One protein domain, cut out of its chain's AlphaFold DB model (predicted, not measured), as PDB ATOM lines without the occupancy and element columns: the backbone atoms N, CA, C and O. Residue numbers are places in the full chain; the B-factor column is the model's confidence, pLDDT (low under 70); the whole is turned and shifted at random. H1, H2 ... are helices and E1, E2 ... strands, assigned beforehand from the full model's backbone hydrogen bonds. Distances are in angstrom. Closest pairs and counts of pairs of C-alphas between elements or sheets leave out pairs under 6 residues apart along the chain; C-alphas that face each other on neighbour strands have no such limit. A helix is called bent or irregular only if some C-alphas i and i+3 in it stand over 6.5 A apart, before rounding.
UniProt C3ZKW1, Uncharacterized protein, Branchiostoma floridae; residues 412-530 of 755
ATOM      1  N   LEU A 412     -66.198   6.838  24.834       89.62
ATOM      2  CA  LEU A 412     -66.454   8.202  24.386       89.62
ATOM      3  C   LEU A 412     -65.114   8.884  24.119       89.62
ATOM      4  O   LEU A 412     -64.291   8.992  25.027       89.62
ATOM      5  N   ILE A 413     -64.897   9.330  22.884       84.94
ATOM      6  CA  ILE A 413     -63.739  10.141  22.487       84.94
ATOM      7  C   ILE A 413     -64.290  11.484  22.016       84.94
ATOM      8  O   ILE A 413     -65.027  11.524  21.037       84.94
ATOM      9  N   ASP A 414     -63.996  12.563  22.745       80.56
ATOM     10  CA  ASP A 414     -64.588  13.895  22.511       80.56
ATOM     11  C   ASP A 414     -66.133  13.866  22.422       80.56
ATOM     12  O   ASP A 414     -66.763  14.409  21.516       80.56
ATOM     13  N   GLY A 415     -66.763  13.107  23.328       82.19
ATOM     14  CA  GLY A 415     -68.214  12.888  23.346       82.19
ATOM     15  C   GLY A 415     -68.751  11.962  22.245       82.19
ATOM     16  O   GLY A 415     -69.908  11.556  22.322       82.19
ATOM     17  N   GLN A 416     -67.933  11.572  21.261       82.38
ATOM     18  CA  GLN A 416     -68.343  10.671  20.185       82.38
ATOM     19  C   GLN A 416     -68.236   9.200  20.608       82.38
ATOM     20  O   GLN A 416     -67.197   8.787  21.137       82.38
ATOM     21  N   PRO A 417     -69.278   8.384  20.372       88.38
ATOM     22  CA  PRO A 417     -69.258   6.970  20.710       88.38
ATOM     23  C   PRO A 417     -68.361   6.164  19.762       88.38
ATOM     24  O   PRO A 417     -68.397   6.315  18.544       88.38
ATOM     25  N   CYS A 418     -67.594   5.243  20.337       87.75
ATOM     26  CA  CYS A 418     -66.730   4.286  19.659       87.75
ATOM     27  C   CYS A 418     -67.030   2.874  20.189       87.75
ATOM     28  O   CYS A 418     -67.049   2.674  21.407       87.75
ATOM     29  N   ASP A 419     -67.248   1.902  19.291       89.50
ATOM     30  CA  ASP A 419     -67.329   0.474  19.642       89.50
ATOM     31  C   ASP A 419     -65.922  -0.167  19.581       89.50
ATOM     32  O   ASP A 419     -65.336  -0.265  18.498       89.50
ATOM     33  N   PRO A 420     -65.381  -0.654  20.714       87.75
ATOM     34  CA  PRO A 420     -64.134  -1.424  20.786       87.75
ATOM     35  C   PRO A 420     -64.149  -2.789  20.082       87.75
ATOM     36  O   PRO A 420     -63.132  -3.491  20.045       87.75
ATOM     37  N   GLY A 421     -65.314  -3.243  19.620       90.00
ATOM     38  CA  GLY A 421     -65.499  -4.556  19.022       90.00
ATOM     39  C   GLY A 421     -65.256  -5.713  20.000       90.00
ATOM     40  O   GLY A 421     -65.134  -5.556  21.214       90.00
ATOM     41  N   ALA A 422     -65.178  -6.935  19.466       87.56
ATOM     42  CA  ALA A 422     -65.091  -8.156  20.278       87.56
ATOM     43  C   ALA A 422     -63.780  -8.299  21.076       87.56
ATOM     44  O   ALA A 422     -63.751  -8.985  22.095       87.56
ATOM     45  N   LYS A 423     -62.689  -7.683  20.605       88.38
ATOM     46  CA  LYS A 423     -61.374  -7.735  21.268       88.38
ATOM     47  C   LYS A 423     -61.189  -6.644  22.323       88.38
ATOM     48  O   LYS A 423     -60.171  -6.686  23.014       88.38
ATOM     49  N   ALA A 424     -62.165  -5.740  22.443       92.44
ATOM     50  CA  ALA A 424     -62.138  -4.573  23.308       92.44
ATOM     51  C   ALA A 424     -60.904  -3.678  23.060       92.44
ATOM     52  O   ALA A 424     -60.133  -3.396  23.973       92.44
ATOM     53  N   GLU A 425     -60.698  -3.276  21.801       92.62
ATOM     54  CA  GLU A 425     -59.539  -2.503  21.328       92.62
ATOM     55  C   GLU A 425     -59.993  -1.444  20.308       92.62
ATOM     56  O   GLU A 425     -60.804  -1.733  19.433       92.62
ATOM     57  N   TRP A 426     -59.507  -0.207  20.435       92.69
ATOM     58  CA  TRP A 426     -60.027   0.956  19.703       92.69
ATOM     59  C   TRP A 426     -58.951   1.878  19.105       92.69
ATOM     60  O   TRP A 426     -59.253   3.014  18.733       92.69
ATOM     61  N   SER A 427     -57.708   1.418  18.923       89.62
ATOM     62  CA  SER A 427     -56.646   2.214  18.275       89.62
ATOM     63  C   SER A 427     -57.028   2.677  16.872       89.62
ATOM     64  O   SER A 427     -56.643   3.765  16.455       89.62
ATOM     65  N   GLY A 428     -57.798   1.867  16.137       86.56
ATOM     66  CA  GLY A 428     -58.287   2.220  14.805       86.56
ATOM     67  C   GLY A 428     -59.188   3.453  14.802       86.56
ATOM     68  O   GLY A 428     -59.060   4.279  13.903       86.56
ATOM     69  N   HIS A 429     -60.046   3.592  15.817       85.38
ATOM     70  CA  HIS A 429     -60.900   4.766  15.991       85.38
ATOM     71  C   HIS A 429     -60.085   5.966  16.465       85.38
ATOM     72  O   HIS A 429     -60.201   7.032  15.878       85.38
ATOM     73  N   LEU A 430     -59.182   5.769  17.434       84.12
ATOM     74  CA  LEU A 430     -58.316   6.837  17.940       84.12
ATOM     75  C   LEU A 430     -57.513   7.522  16.819       84.12
ATOM     76  O   LEU A 430     -57.402   8.739  16.805       84.12
ATOM     77  N   ARG A 431     -57.018   6.757  15.834       81.88
ATOM     78  CA  ARG A 431     -56.298   7.298  14.661       81.88
ATOM     79  C   ARG A 431     -57.154   8.162  13.725       81.88
ATOM     80  O   ARG A 431     -56.604   8.803  12.838       81.88
ATOM     81  N   ARG A 432     -58.481   8.120  13.853       82.69
ATOM     82  CA  ARG A 432     -59.441   8.812  12.974       82.69
ATOM     83  C   ARG A 432     -60.211   9.917  13.697       82.69
ATOM     84  O   ARG A 432     -61.055  10.555  13.074       82.69
ATOM     85  N   THR A 433     -59.961  10.120  14.988       83.31
ATOM     86  CA  THR A 433     -60.705  11.071  15.816       83.31
ATOM     87  C   THR A 433     -59.793  12.209  16.251       83.31
ATOM     88  O   THR A 433     -58.744  11.975  16.843       83.31
ATOM     89  N   GLN A 434     -60.229  13.442  15.997       83.12
ATOM     90  CA  GLN A 434     -59.615  14.630  16.579       83.12
ATOM     91  C   GLN A 434     -60.235  14.906  17.945       83.12
ATOM     92  O   GLN A 434     -61.452  15.039  18.059       83.12
ATOM     93  N   VAL A 435     -59.397  14.991  18.975       83.38
ATOM     94  CA  VAL A 435     -59.813  15.381  20.321       83.38
ATOM     95  C   VAL A 435     -59.729  16.899  20.422       83.38
ATOM     96  O   VAL A 435     -58.657  17.477  20.249       83.38
ATOM     97  N   LYS A 436     -60.857  17.562  20.682       81.75
ATOM     98  CA  LYS A 436     -60.904  19.022  20.816       81.75
ATOM     99  C   LYS A 436     -60.366  19.479  22.168       81.75
ATOM    100  O   LYS A 436     -60.387  18.745  23.152       81.75
ATOM    101  N   GLY A 437     -59.908  20.730  22.216       78.00
ATOM    102  CA  GLY A 437     -59.496  21.381  23.463       78.00
ATOM    103  C   GLY A 437     -58.183  20.867  24.058       78.00
ATOM    104  O   GLY A 437     -57.892  21.170  25.214       78.00
ATOM    105  N   LEU A 438     -57.381  20.110  23.299       83.25
ATOM    106  CA  LEU A 438     -56.033  19.751  23.732       83.25
ATOM    107  C   LEU A 438     -55.132  21.000  23.786       83.25
ATOM    108  O   LEU A 438     -55.239  21.876  22.923       83.25
ATOM    109  N   PRO A 439     -54.239  21.107  24.787       83.00
ATOM    110  CA  PRO A 439     -53.346  22.251  24.904       83.00
ATOM    111  C   PRO A 439     -52.324  22.268  23.761       83.00
ATOM    112  O   PRO A 439     -51.731  21.241  23.439       83.00
ATOM    113  N   LEU A 440     -52.070  23.449  23.192       89.25
ATOM    114  CA  LEU A 440     -51.013  23.654  22.197       89.25
ATOM    115  C   LEU A 440     -49.631  23.382  22.814       89.25
ATOM    116  O   LEU A 440     -49.268  23.987  23.832       89.25
ATOM    117  N   LEU A 441     -48.833  22.531  22.164       88.25
ATOM    118  CA  LEU A 441     -47.441  22.289  22.538       88.25
ATOM    119  C   LEU A 441     -46.526  23.361  21.920       88.25
ATOM    120  O   LEU A 441     -46.058  23.240  20.785       88.25
ATOM    121  N   LYS A 442     -46.296  24.441  22.671       89.62
ATOM    122  CA  LYS A 442     -45.489  25.618  22.302       89.62
ATOM    123  C   LYS A 442     -44.000  25.459  22.612       89.62
ATOM    124  O   LYS A 442     -43.152  25.870  21.830       89.62
ATOM    125  N   THR A 443     -43.678  24.892  23.769       87.44
ATOM    126  CA  THR A 443     -42.305  24.868  24.282       87.44
ATOM    127  C   THR A 443     -41.896  23.436  24.567       87.44
ATOM    128  O   THR A 443     -42.168  22.895  25.639       87.44
ATOM    129  N   TRP A 444     -41.228  22.812  23.599       89.19
ATOM    130  CA  TRP A 444     -40.731  21.448  23.739       89.19
ATOM    131  C   TRP A 444     -39.330  21.282  23.158       89.19
ATOM    132  O   TRP A 444     -38.952  21.966  22.204       89.19
ATOM    133  N   PHE A 445     -38.562  20.376  23.763       89.88
ATOM    134  CA  PHE A 445     -37.187  20.089  23.368       89.88
ATOM    135  C   PHE A 445     -36.997  18.628  22.976       89.88
ATOM    136  O   PHE A 445     -37.488  17.726  23.654       89.88
ATOM    137  N   VAL A 446     -36.204  18.409  21.928       91.00
ATOM    138  CA  VAL A 446     -35.646  17.106  21.565       91.00
ATOM    139  C   VAL A 446     -34.163  17.106  21.908       91.00
ATOM    140  O   VAL A 446     -33.406  17.949  21.431       91.00
ATOM    141  N   VAL A 447     -33.740  16.165  22.748       89.88
ATOM    142  CA  VAL A 447     -32.354  16.028  23.208       89.88
ATOM    143  C   VAL A 447     -31.779  14.737  22.657       89.88
ATOM    144  O   VAL A 447     -32.319  13.656  22.905       89.88
ATOM    145  N   CYS A 448     -30.710  14.851  21.875       91.38
ATOM    146  CA  CYS A 448     -30.241  13.775  21.011       91.38
ATOM    147  C   CYS A 448     -28.726  13.886  20.744       91.38
ATOM    148  O   CYS A 448     -28.252  14.990  20.470       91.38
ATOM    149  N   PRO A 449     -27.955  12.783  20.786       93.81
ATOM    150  CA  PRO A 449     -26.582  12.744  20.291       93.81
ATOM    151  C   PRO A 449     -26.494  13.042  18.795       93.81
ATOM    152  O   PRO A 449     -27.299  12.527  18.019       93.81
ATOM    153  N   GLU A 450     -25.461  13.781  18.380       94.50
ATOM    154  CA  GLU A 450     -25.257  14.150  16.969       94.50
ATOM    155  C   GLU A 450     -25.257  12.912  16.053       94.50
ATOM    156  O   GLU A 450     -25.835  12.916  14.970       94.50
ATOM    157  N   ALA A 451     -24.697  11.803  16.548       93.06
ATOM    158  CA  ALA A 451     -24.603  10.533  15.836       93.06
ATOM    159  C   ALA A 451     -25.954   9.896  15.452       93.06
ATOM    160  O   ALA A 451     -25.974   9.037  14.576       93.06
ATOM    161  N   ILE A 452     -27.068  10.268  16.097       91.38
ATOM    162  CA  ILE A 452     -28.407   9.711  15.811       91.38
ATOM    163  C   ILE A 452     -29.427  10.793  15.428       91.38
ATOM    164  O   ILE A 452     -30.639  10.581  15.514       91.38
ATOM    165  N   MET A 453     -28.945  11.948  14.964       91.56
ATOM    166  CA  MET A 453     -29.785  13.081  14.567       91.56
ATOM    167  C   MET A 453     -30.772  12.758  13.445       91.56
ATOM    168  O   MET A 453     -31.890  13.260  13.468       91.56
ATOM    169  N   GLU A 454     -30.423  11.869  12.515       92.25
ATOM    170  CA  GLU A 454     -31.345  11.426  11.463       92.25
ATOM    171  C   GLU A 454     -32.593  10.742  12.047       92.25
ATOM    172  O   GLU A 454     -33.724  11.045  11.664       92.25
ATOM    173  N   ALA A 455     -32.411   9.871  13.046       87.06
ATOM    174  CA  ALA A 455     -33.524   9.227  13.738       87.06
ATOM    175  C   ALA A 455     -34.391  10.250  14.493       87.06
ATOM    176  O   ALA A 455     -35.616  10.119  14.520       87.06
ATOM    177  N   ALA A 456     -33.768  11.287  15.062       88.75
ATOM    178  CA  ALA A 456     -34.480  12.386  15.705       88.75
ATOM    179  C   ALA A 456     -35.316  13.200  14.714       88.75
ATOM    180  O   ALA A 456     -36.494  13.441  14.976       88.75
ATOM    181  N   SER A 457     -34.748  13.563  13.564       93.62
ATOM    182  CA  SER A 457     -35.466  14.265  12.498       93.62
ATOM    183  C   SER A 457     -36.652  13.454  11.978       93.62
ATOM    184  O   SER A 457     -37.742  14.002  11.827       93.62
ATOM    185  N   ASN A 458     -36.482  12.140  11.793       92.06
ATOM    186  CA  ASN A 458     -37.576  11.247  11.404       92.06
ATOM    187  C   ASN A 458     -38.691  11.224  12.460       92.06
ATOM    188  O   ASN A 458     -39.864  11.384  12.124       92.06
ATOM    189  N   PHE A 459     -38.336  11.084  13.744       91.94
ATOM    190  CA  PHE A 459     -39.302  11.144  14.843       91.94
ATOM    191  C   PHE A 459     -40.073  12.471  14.864       91.94
ATOM    192  O   PHE A 459     -41.298  12.455  14.947       91.94
ATOM    193  N   ILE A 460     -39.375  13.607  14.757       92.69
ATOM    194  CA  ILE A 460     -39.990  14.942  14.735       92.69
ATOM    195  C   ILE A 460     -40.966  15.062  13.561       92.69
ATOM    196  O   ILE A 460     -42.081  15.551  13.745       92.69
ATOM    197  N   GLY A 461     -40.567  14.589  12.375       93.75
ATOM    198  CA  GLY A 461     -41.412  14.575  11.183       93.75
ATOM    199  C   GLY A 461     -42.717  13.812  11.411       93.75
ATOM    200  O   GLY A 461     -43.793  14.367  11.196       93.75
ATOM    201  N   PHE A 462     -42.636  12.582  11.931       93.12
ATOM    202  CA  PHE A 462     -43.826  11.791  12.267       93.12
ATOM    203  C   PHE A 462     -44.671  12.448  13.361       93.12
ATOM    204  O   PHE A 462     -45.891  12.515  13.239       93.12
ATOM    205  N   PHE A 463     -44.045  12.986  14.407       90.19
ATOM    206  CA  PHE A 463     -44.755  13.617  15.517       90.19
ATOM    207  C   PHE A 463     -45.548  14.849  15.064       90.19
ATOM    208  O   PHE A 463     -46.735  14.953  15.367       90.19
ATOM    209  N   LYS A 464     -44.935  15.736  14.269       92.25
ATOM    210  CA  LYS A 464     -45.613  16.906  13.688       92.25
ATOM    211  C   LYS A 464     -46.686  16.535  12.668       92.25
ATOM    212  O   LYS A 464     -47.624  17.301  12.477       92.25
ATOM    213  N   GLN A 465     -46.556  15.389  12.006       91.62
ATOM    214  CA  GLN A 465     -47.561  14.908  11.066       91.62
ATOM    215  C   GLN A 465     -48.779  14.306  11.779       91.62
ATOM    216  O   GLN A 465     -49.915  14.553  11.371       91.62
ATOM    217  N   ASP A 466     -48.556  13.500  12.817       90.12
ATOM    218  CA  ASP A 466     -49.603  12.681  13.428       90.12
ATOM    219  C   ASP A 466     -50.286  13.347  14.629       90.12
ATOM    220  O   ASP A 466     -51.482  13.131  14.831       90.12
ATOM    221  N   ALA A 467     -49.591  14.195  15.396       89.31
ATOM    222  CA  ALA A 467     -50.195  14.888  16.537       89.31
ATOM    223  C   ALA A 467     -51.402  15.774  16.135       89.31
ATOM    224  O   ALA A 467     -52.481  15.581  16.714       89.31
ATOM    225  N   PRO A 468     -51.328  16.629  15.088       90.19
ATOM    226  CA  PRO A 468     -52.471  17.452  14.674       90.19
ATOM    227  C   PRO A 468     -53.655  16.627  14.148       90.19
ATOM    228  O   PRO A 468     -54.820  16.998  14.306       90.19
ATOM    229  N   ARG A 469     -53.402  15.436  13.581       88.62
ATOM    230  CA  ARG A 469     -54.471  14.508  13.163       88.62
ATOM    231  C   ARG A 469     -55.297  13.991  14.340       88.62
ATOM    232  O   ARG A 469     -56.449  13.619  14.145       88.62
ATOM    233  N   MET A 470     -54.728  13.995  15.542       85.44
ATOM    234  CA  MET A 470     -55.418  13.666  16.790       85.44
ATOM    235  C   MET A 470     -55.975  14.907  17.509       85.44
ATOM    236  O   MET A 470     -56.527  14.778  18.599       85.44
ATOM    237  N   GLY A 471     -55.864  16.100  16.912       87.94
ATOM    238  CA  GLY A 471     -56.247  17.375  17.526       87.94
ATOM    239  C   GLY A 471     -55.195  17.943  18.487       87.94
ATOM    240  O   GLY A 471     -55.474  18.906  19.194       87.94
ATOM    241  N   PHE A 472     -53.995  17.350  18.541       89.94
ATOM    242  CA  PHE A 472     -52.889  17.839  19.358       89.94
ATOM    243  C   PHE A 472     -51.988  18.744  18.522       89.94
ATOM    244  O   PHE A 472     -51.115  18.281  17.791       89.94
ATOM    245  N   GLU A 473     -52.226  20.048  18.609       92.00
ATOM    246  CA  GLU A 473     -51.439  21.041  17.882       92.00
ATOM    247  C   GLU A 473     -50.026  21.168  18.472       92.00
ATOM    248  O   GLU A 473     -49.846  21.276  19.691       92.00
ATOM    249  N   VAL A 474     -49.014  21.182  17.602       91.19
ATOM    250  CA  VAL A 474     -47.593  21.200  17.983       91.19
ATOM    251  C   VAL A 474     -46.843  22.256  17.178       91.19
ATOM    252  O   VAL A 474     -46.916  22.298  15.952       91.19
ATOM    253  N   THR A 475     -46.092  23.110  17.871       91.31
ATOM    254  CA  THR A 475     -45.223  24.126  17.254       91.31
ATOM    255  C   THR A 475     -43.831  23.567  16.922       91.31
ATOM    256  O   THR A 475     -43.541  22.388  17.134       91.31
ATOM    257  N   ASN A 476     -42.940  24.409  16.392       88.25
ATOM    258  CA  ASN A 476     -41.577  23.993  16.070       88.25
ATOM    259  C   ASN A 476     -40.793  23.521  17.300       88.25
ATOM    260  O   ASN A 476     -40.824  24.138  18.364       88.25
ATOM    261  N   GLU A 477     -40.076  22.418  17.119       86.75
ATOM    262  CA  GLU A 477     -39.169  21.844  18.096       86.75
ATOM    263  C   GLU A 477     -37.974  22.754  18.357       86.75
ATOM    264  O   GLU A 477     -37.514  23.502  17.490       86.75
ATOM    265  N   ARG A 478     -37.404  22.611  19.549       91.62
ATOM    266  CA  ARG A 478     -36.049  23.066  19.851       91.62
ATOM    267  C   ARG A 478     -35.172  21.836  20.028       91.62
ATOM    268  O   ARG A 478     -35.583  20.880  20.678       91.62
ATOM    269  N   ILE A 479     -33.976  21.830  19.448       92.19
ATOM    270  CA  ILE A 479     -33.094  20.657  19.498       92.19
ATOM    271  C   ILE A 479     -31.854  20.981  20.322       92.19
ATOM    272  O   ILE A 479     -31.133  21.925  20.009       92.19
ATOM    273  N   ALA A 480     -31.583  20.163  21.340       91.44
ATOM    274  CA  ALA A 480     -30.316  20.163  22.056       91.44
ATOM    275  C   ALA A 480     -29.461  18.982  21.583       91.44
ATOM    276  O   ALA A 480     -29.770  17.813  21.839       91.44
ATOM    277  N   ARG A 481     -28.392  19.312  20.860       94.62
ATOM    278  CA  ARG A 481     -27.452  18.346  20.290       94.62
ATOM    279  C   ARG A 481     -26.410  17.965  21.330       94.62
ATOM    280  O   ARG A 481     -25.785  18.841  21.928       94.62
ATOM    281  N   LEU A 482     -26.220  16.667  21.540       93.38
ATOM    282  CA  LEU A 482     -25.200  16.150  22.446       93.38
ATOM    283  C   LEU A 482     -23.971  15.686  21.650       93.38
ATOM    284  O   LEU A 482     -24.129  14.990  20.643       93.38
ATOM    285  N   PRO A 483     -22.745  15.995  22.102       95.38
ATOM    286  CA  PRO A 483     -21.524  15.533  21.440       95.38
ATOM    287  C   PRO A 483     -21.320  14.013  21.551       95.38
ATOM    288  O   PRO A 483     -20.623  13.418  20.735       95.38
ATOM    289  N   ASP A 484     -21.910  13.377  22.566       93.38
ATOM    290  CA  ASP A 484     -21.804  11.946  22.829       93.38
ATOM    291  C   ASP A 484     -23.030  11.427  23.598       93.38
ATOM    292  O   ASP A 484     -23.901  12.193  24.009       93.38
ATOM    293  N   ASP A 485     -23.104  10.110  23.795       90.62
ATOM    294  CA  ASP A 485     -24.218   9.439  24.466       90.62
ATOM    295  C   ASP A 485     -23.949   9.115  25.951       90.62
ATOM    296  O   ASP A 485     -24.661   8.298  26.560       90.62
ATOM    297  N   ARG A 486     -22.922   9.723  26.563       93.44
ATOM    298  CA  ARG A 486     -22.561   9.458  27.961       93.44
ATOM    299  C   ARG A 486     -23.615  10.032  28.898       93.44
ATOM    300  O   ARG A 486     -24.151  11.116  28.691       93.44
ATOM    301  N   VAL A 487     -23.855   9.323  30.000       91.19
ATOM    302  CA  VAL A 487     -24.835   9.711  31.027       91.19
ATOM    303  C   VAL A 487     -24.600  11.135  31.541       91.19
ATOM    304  O   VAL A 487     -25.551  11.895  31.684       91.19
ATOM    305  N   ILE A 488     -23.338  11.507  31.780       94.25
ATOM    306  CA  ILE A 488     -22.987  12.826  32.322       94.25
ATOM    307  C   ILE A 488     -23.375  13.966  31.377       94.25
ATOM    308  O   ILE A 488     -23.862  14.986  31.846       94.25
ATOM    309  N   THR A 489     -23.229  13.748  30.068       94.31
ATOM    310  CA  THR A 489     -23.544  14.712  29.012       94.31
ATOM    311  C   THR A 489     -25.047  14.965  28.947       94.31
ATOM    312  O   THR A 489     -25.478  16.113  28.940       94.31
ATOM    313  N   TYR A 490     -25.860  13.899  28.994       90.56
ATOM    314  CA  TYR A 490     -27.314  14.039  29.113       90.56
ATOM    315  C   TYR A 490     -27.687  14.831  30.365       90.56
ATOM    316  O   TYR A 490     -28.436  15.794  30.273       90.56
ATOM    317  N   VAL A 491     -27.160  14.446  31.531       89.69
ATOM    318  CA  VAL A 491     -27.516  15.096  32.798       89.69
ATOM    319  C   VAL A 491     -27.158  16.582  32.775       89.69
ATOM    320  O   VAL A 491     -28.033  17.395  33.045       89.69
ATOM    321  N   SER A 492     -25.933  16.959  32.393       92.00
ATOM    322  CA  SER A 492     -25.515  18.367  32.385       92.00
ATOM    323  C   SER A 492     -26.356  19.230  31.445       92.00
ATOM    324  O   SER A 492     -26.793  20.311  31.836       92.00
ATOM    325  N   THR A 493     -26.630  18.748  30.227       91.19
ATOM    326  CA  THR A 493     -27.434  19.493  29.248       91.19
ATOM    327  C   THR A 493     -28.886  19.617  29.696       91.19
ATOM    328  O   THR A 493     -29.478  20.685  29.581       91.19
ATOM    329  N   LEU A 494     -29.465  18.548  30.243       88.00
ATOM    330  CA  LEU A 494     -30.833  18.581  30.750       88.00
ATOM    331  C   LEU A 494     -30.981  19.504  31.962       88.00
ATOM    332  O   LEU A 494     -31.964  20.235  32.035       88.00
ATOM    333  N   THR A 495     -30.011  19.514  32.882       86.81
ATOM    334  CA  THR A 495     -30.012  20.434  34.027       86.81
ATOM    335  C   THR A 495     -30.022  21.883  33.556       86.81
ATOM    336  O   THR A 495     -30.841  22.664  34.031       86.81
ATOM    337  N   GLN A 496     -29.168  22.224  32.588       88.25
ATOM    338  CA  GLN A 496     -29.124  23.564  32.010       88.25
ATOM    339  C   GLN A 496     -30.465  23.943  31.360       88.25
ATOM    340  O   GLN A 496     -31.032  24.985  31.677       88.25
ATOM    341  N   LEU A 497     -31.020  23.068  30.513       85.88
ATOM    342  CA  LEU A 497     -32.286  23.326  29.818       85.88
ATOM    343  C   LEU A 497     -33.456  23.563  30.777       85.88
ATOM    344  O   LEU A 497     -34.243  24.484  30.571       85.88
ATOM    345  N   VAL A 498     -33.576  22.738  31.818       81.88
ATOM    346  CA  VAL A 498     -34.664  22.840  32.802       81.88
ATOM    347  C   VAL A 498     -34.531  24.114  33.647       81.88
ATOM    348  O   VAL A 498     -35.539  24.684  34.052       81.88
ATOM    349  N   GLN A 499     -33.307  24.595  33.891       83.25
ATOM    350  CA  GLN A 499     -33.061  25.842  34.623       83.25
ATOM    351  C   GLN A 499     -33.312  27.097  33.775       83.25
ATOM    352  O   GLN A 499     -33.822  28.093  34.288       83.25
ATOM    353  N   GLU A 500     -32.963  27.060  32.489       86.81
ATOM    354  CA  GLU A 500     -33.089  28.206  31.582       86.81
ATOM    355  C   GLU A 500     -34.515  28.376  31.033       86.81
ATOM    356  O   GLU A 500     -34.981  29.499  30.828       86.81
ATOM    357  N   VAL A 501     -35.235  27.274  30.800       81.94
ATOM    358  CA  VAL A 501     -36.542  27.285  30.130       81.94
ATOM    359  C   VAL A 501     -37.668  27.109  31.146       81.94
ATOM    360  O   VAL A 501     -38.083  25.994  31.451       81.94
ATOM    361  N   LYS A 502     -38.211  28.230  31.632       76.38
ATOM    362  CA  LYS A 502     -39.258  28.239  32.672       76.38
ATOM    363  C   LYS A 502     -40.601  27.632  32.245       76.38
ATOM    364  O   LYS A 502     -41.264  27.021  33.073       76.38
ATOM    365  N   ASP A 503     -40.970  27.743  30.968       81.75
ATOM    366  CA  ASP A 503     -42.259  27.260  30.440       81.75
ATOM    367  C   ASP A 503     -42.122  25.954  29.637       81.75
ATOM    368  O   ASP A 503     -42.822  25.743  28.645       81.75
ATOM    369  N   LEU A 504     -41.168  25.089  29.996       81.38
ATOM    370  CA  LEU A 504     -40.948  23.819  29.302       81.38
ATOM    371  C   LEU A 504     -42.152  22.877  29.485       81.38
ATOM    372  O   LEU A 504     -42.423  22.414  30.587       81.38
ATOM    373  N   GLN A 505     -42.847  22.545  28.394       82.25
ATOM    374  CA  GLN A 505     -44.024  21.665  28.422       82.25
ATOM    375  C   GLN A 505     -43.670  20.192  28.187       82.25
ATOM    376  O   GLN A 505     -44.334  19.304  28.718       82.25
ATOM    377  N   MET A 506     -42.658  19.912  27.359       85.00
ATOM    378  CA  MET A 506     -42.264  18.541  27.035       85.00
ATOM    379  C   MET A 506     -40.776  18.435  26.704       85.00
ATOM    380  O   MET A 506     -40.215  19.253  25.976       85.00
ATOM    381  N   LEU A 507     -40.159  17.367  27.197       86.31
ATOM    382  CA  LEU A 507     -38.778  17.005  26.919       86.31
ATOM    383  C   LEU A 507     -38.737  15.587  26.342       86.31
ATOM    384  O   LEU A 507     -39.138  14.629  27.004       86.31
ATOM    385  N   VAL A 508     -38.216  15.448  25.127       88.12
ATOM    386  CA  VAL A 508     -38.049  14.166  24.438       88.12
ATOM    387  C   VAL A 508     -36.563  13.835  24.370       88.12
ATOM    388  O   VAL A 508     -35.807  14.480  23.651       88.12
ATOM    389  N   CYS A 509     -36.127  12.819  25.114       88.62
ATOM    390  CA  CYS A 509     -34.742  12.341  25.077       88.62
ATOM    391  C   CYS A 509     -34.629  11.128  24.152       88.62
ATOM    392  O   CYS A 509     -35.148  10.058  24.471       88.62
ATOM    393  N   ILE A 510     -33.922  11.281  23.036       88.06
ATOM    394  CA  ILE A 510     -33.644  10.191  22.101       88.06
ATOM    395  C   ILE A 510     -32.307   9.566  22.491       88.06
ATOM    396  O   ILE A 510     -31.303  10.258  22.672       88.06
ATOM    397  N   VAL A 511     -32.311   8.248  22.678       87.25
ATOM    398  CA  VAL A 511     -31.160   7.481  23.166       87.25
ATOM    399  C   VAL A 511     -30.783   6.391  22.161       87.25
ATOM    400  O   VAL A 511     -31.673   5.789  21.563       87.25
ATOM    401  N   PRO A 512     -29.485   6.091  21.978       86.19
ATOM    402  CA  PRO A 512     -29.038   5.122  20.972       86.19
ATOM    403  C   PRO A 512     -29.324   3.660  21.344       86.19
ATOM    404  O   PRO A 512     -29.291   2.786  20.484       86.19
ATOM    405  N   ASN A 513     -29.550   3.362  22.627       84.00
ATOM    406  CA  ASN A 513     -29.779   2.008  23.132       84.00
ATOM    407  C   ASN A 513     -30.518   2.019  24.483       84.00
ATOM    408  O   ASN A 513     -30.595   3.054  25.151       84.00
ATOM    409  N   ASP A 514     -31.009   0.846  24.896       77.50
ATOM    410  CA  ASP A 514     -31.712   0.598  26.167       77.50
ATOM    411  C   ASP A 514     -30.742   0.523  27.367       77.50
ATOM    412  O   ASP A 514     -30.690  -0.441  28.135       77.50
ATOM    413  N   ASN A 515     -29.877   1.531  27.495       85.25
ATOM    414  CA  ASN A 515     -28.960   1.637  28.622       85.25
ATOM    415  C   ASN A 515     -29.724   2.088  29.875       85.25
ATOM    416  O   ASN A 515     -30.090   3.259  30.014       85.25
ATOM    417  N   LYS A 516     -29.898   1.153  30.818       82.44
ATOM    418  CA  LYS A 516     -30.595   1.391  32.086       82.44
ATOM    419  C   LYS A 516     -30.002   2.551  32.892       82.44
ATOM    420  O   LYS A 516     -30.759   3.366  33.403       82.44
ATOM    421  N   GLU A 517     -28.676   2.654  33.005       87.00
ATOM    422  CA  GLU A 517     -28.029   3.711  33.801       87.00
ATOM    423  C   GLU A 517     -28.342   5.107  33.246       87.00
ATOM    424  O   GLU A 517     -28.619   6.031  34.012       87.00
ATOM    425  N   ARG A 518     -28.362   5.248  31.913       87.69
ATOM    426  CA  ARG A 518     -28.743   6.494  31.237       87.69
ATOM    427  C   ARG A 518     -30.207   6.840  31.490       87.69
ATOM    428  O   ARG A 518     -30.505   7.965  31.884       87.69
ATOM    429  N   TYR A 519     -31.105   5.878  31.287       84.38
ATOM    430  CA  TYR A 519     -32.536   6.075  31.510       84.38
ATOM    431  C   TYR A 519     -32.836   6.457  32.967       84.38
ATOM    432  O   TYR A 519     -33.558   7.423  33.218       84.38
ATOM    433  N   ASP A 520     -32.228   5.754  33.929       86.56
ATOM    434  CA  ASP A 520     -32.351   6.045  35.358       86.56
ATOM    435  C   ASP A 520     -31.889   7.471  35.684       86.56
ATOM    436  O   ASP A 520     -32.563   8.177  36.431       86.56
ATOM    437  N   ALA A 521     -30.748   7.907  35.141       85.62
ATOM    438  CA  ALA A 521     -30.202   9.237  35.401       85.62
ATOM    439  C   ALA A 521     -31.102  10.355  34.859       85.62
ATOM    440  O   ALA A 521     -31.394  11.301  35.590       85.62
ATOM    441  N   ILE A 522     -31.597  10.213  33.623       84.38
ATOM    442  CA  ILE A 522     -32.540  11.163  33.011       84.38
ATOM    443  C   ILE A 522     -33.814  11.255  33.857       84.38
ATOM    444  O   ILE A 522     -34.259  12.342  34.210       84.38
ATOM    445  N   LYS A 523     -34.393  10.109  34.236       83.94
ATOM    446  CA  LYS A 523     -35.638  10.064  35.014       83.94
ATOM    447  C   LYS A 523     -35.467  10.622  36.429       83.94
ATOM    448  O   LYS A 523     -36.373  11.288  36.918       83.94
ATOM    449  N   LYS A 524     -34.320  10.385  37.077       82.25
ATOM    450  CA  LYS A 524     -33.998  10.987  38.382       82.25
ATOM    451  C   LYS A 524     -33.947  12.504  38.294       82.25
ATOM    452  O   LYS A 524     -34.613  13.151  39.091       82.25
ATOM    453  N   LEU A 525     -33.230  13.043  37.312       78.69
ATOM    454  CA  LEU A 525     -33.136  14.486  37.120       78.69
ATOM    455  C   LEU A 525     -34.522  15.113  36.900       78.69
ATOM    456  O   LEU A 525     -34.873  16.088  37.555       78.69
ATOM    457  N   CYS A 526     -35.344  14.521  36.028       75.12
ATOM    458  CA  CYS A 526     -36.637  15.110  35.680       75.12
ATOM    459  C   CYS A 526     -37.723  14.962  36.761       75.12
ATOM    460  O   CYS A 526     -38.663  15.747  36.748       75.12
ATOM    461  N   TYR A 527     -37.649  13.956  37.648       74.50
ATOM    462  CA  TYR A 527     -38.754  13.623  38.571       74.50
ATOM    463  C   TYR A 527     -38.391  13.576  40.062       74.50
ATOM    464  O   TYR A 527     -39.286  13.476  40.894       74.50
ATOM    465  N   VAL A 528     -37.108  13.547  40.436       67.75
ATOM    466  CA  VAL A 528     -36.690  13.541  41.857       67.75
ATOM    467  C   VAL A 528     -36.335  14.946  42.309       67.75
ATOM    468  O   VAL A 528     -36.677  15.328  43.426       67.75
ATOM    469  N   ASP A 529     -35.680  15.710  41.440       65.62
ATOM    470  CA  ASP A 529     -35.318  17.092  41.740       65.62
ATOM    471  C   ASP A 529     -36.548  18.033  41.638       65.62
ATOM    472  O   ASP A 529     -36.543  19.101  42.246       65.62
ATOM    473  N   TYR A 530     -37.641  17.574  40.995       52.47
ATOM    474  CA  TYR A 530     -38.960  18.228  40.857       52.47
ATOM    475  C   TYR A 530     -40.096  17.201  41.108       52.47
ATOM    476  O   TYR A 530     -40.396  16.403  40.220       52.47
TER     477      TYR A 530
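This is residues 412 to 530 of the 755 residues of an uncharacterized protein of Branchiostoma floridae (UniProt C3ZKW1). A small parallel sheet of three strands, E3, E2 and E4, lies between two helices, H2 over one face and H3 over the other, and H4 runs side by side with H3. Toward the opposite end of the long axis lies a loose first stretch with the short E1 and H1, joined to the sheet by a long link, residues 431 to 443. The printed part has 119 residues, with four named strands and four named helices in the order E1, H1, E2, H2, E3, H3, E4, H4; the class is mixed, helices and strands. The whole is loose, with a radius of gyration of the C-alphas of 17.3 A, and elongated, spanning 48 by 31 by 30 A.

E1, residues 416 to 418, pairs with no named strand; residues 412 to 413 pair antiparallel with its residues 416 to 417. H1, residues 427 to 430, is not on the sheet. E2, residues 444 to 449, is the sheet's inner strand. H2, residues 450 to 466, is on the sheet at a height of 9.9 A, over E2 and along the strands, at 17 degrees to E2 on the local plane; its closest C-alpha pair with E2 is Cys 448 and Ala 456, 6.9 A. H2 is irregular, with C-alphas 451 and 454 8.1 A apart, and has a kink of 26 degrees near residue 457. E3, residues 478 to 482, is parallel to E2 at 22 degrees, with N 446 and O 478 within hydrogen-bond range at 2.8 A. These form a strand-helix-strand unit, E2, H2, E3, two parallel neighbour strands joined through a helix, with a right-handed crossover. H3, residues 487 to 500, is on the opposite face from H2 at a height of 9.4 A, also over E2. E4, residues 506 to 509, is parallel to E2 at 9 degrees, with N 447 and O 508 2.8 A apart. E3, H3, E4 form a split unit, with E2 between its strands, also right-handed. H4, residues 516 to 527, touches H3 at a shallow tilt of 16 degrees, the same way; Val 487 and Arg 518 have the closest C-alphas, 5.1 A. Every O i to N i+4 pair is within hydrogen-bond range in H3 and H4, and 11 of 13 in H2; H1 is too short for such a pair.

E1 begins at C-alpha 416, (-68.343, 10.671, 20.185). E2 is 17.0 A long, H2 24.6 A, E3 13.1 A, H3 20.3 A and H4 16.1 A. H4 ends at C-alpha 527, (-38.754, 13.623, 38.571).

The C-alphas of Ala 422 and Glu 500, the two farthest apart, are 49.7 A apart. The printed part has no cut. The links H1 to E2 and H2 to E3 are long. Mean pLDDT of the printed part is 87.1; residues 528 to 530 are under 70.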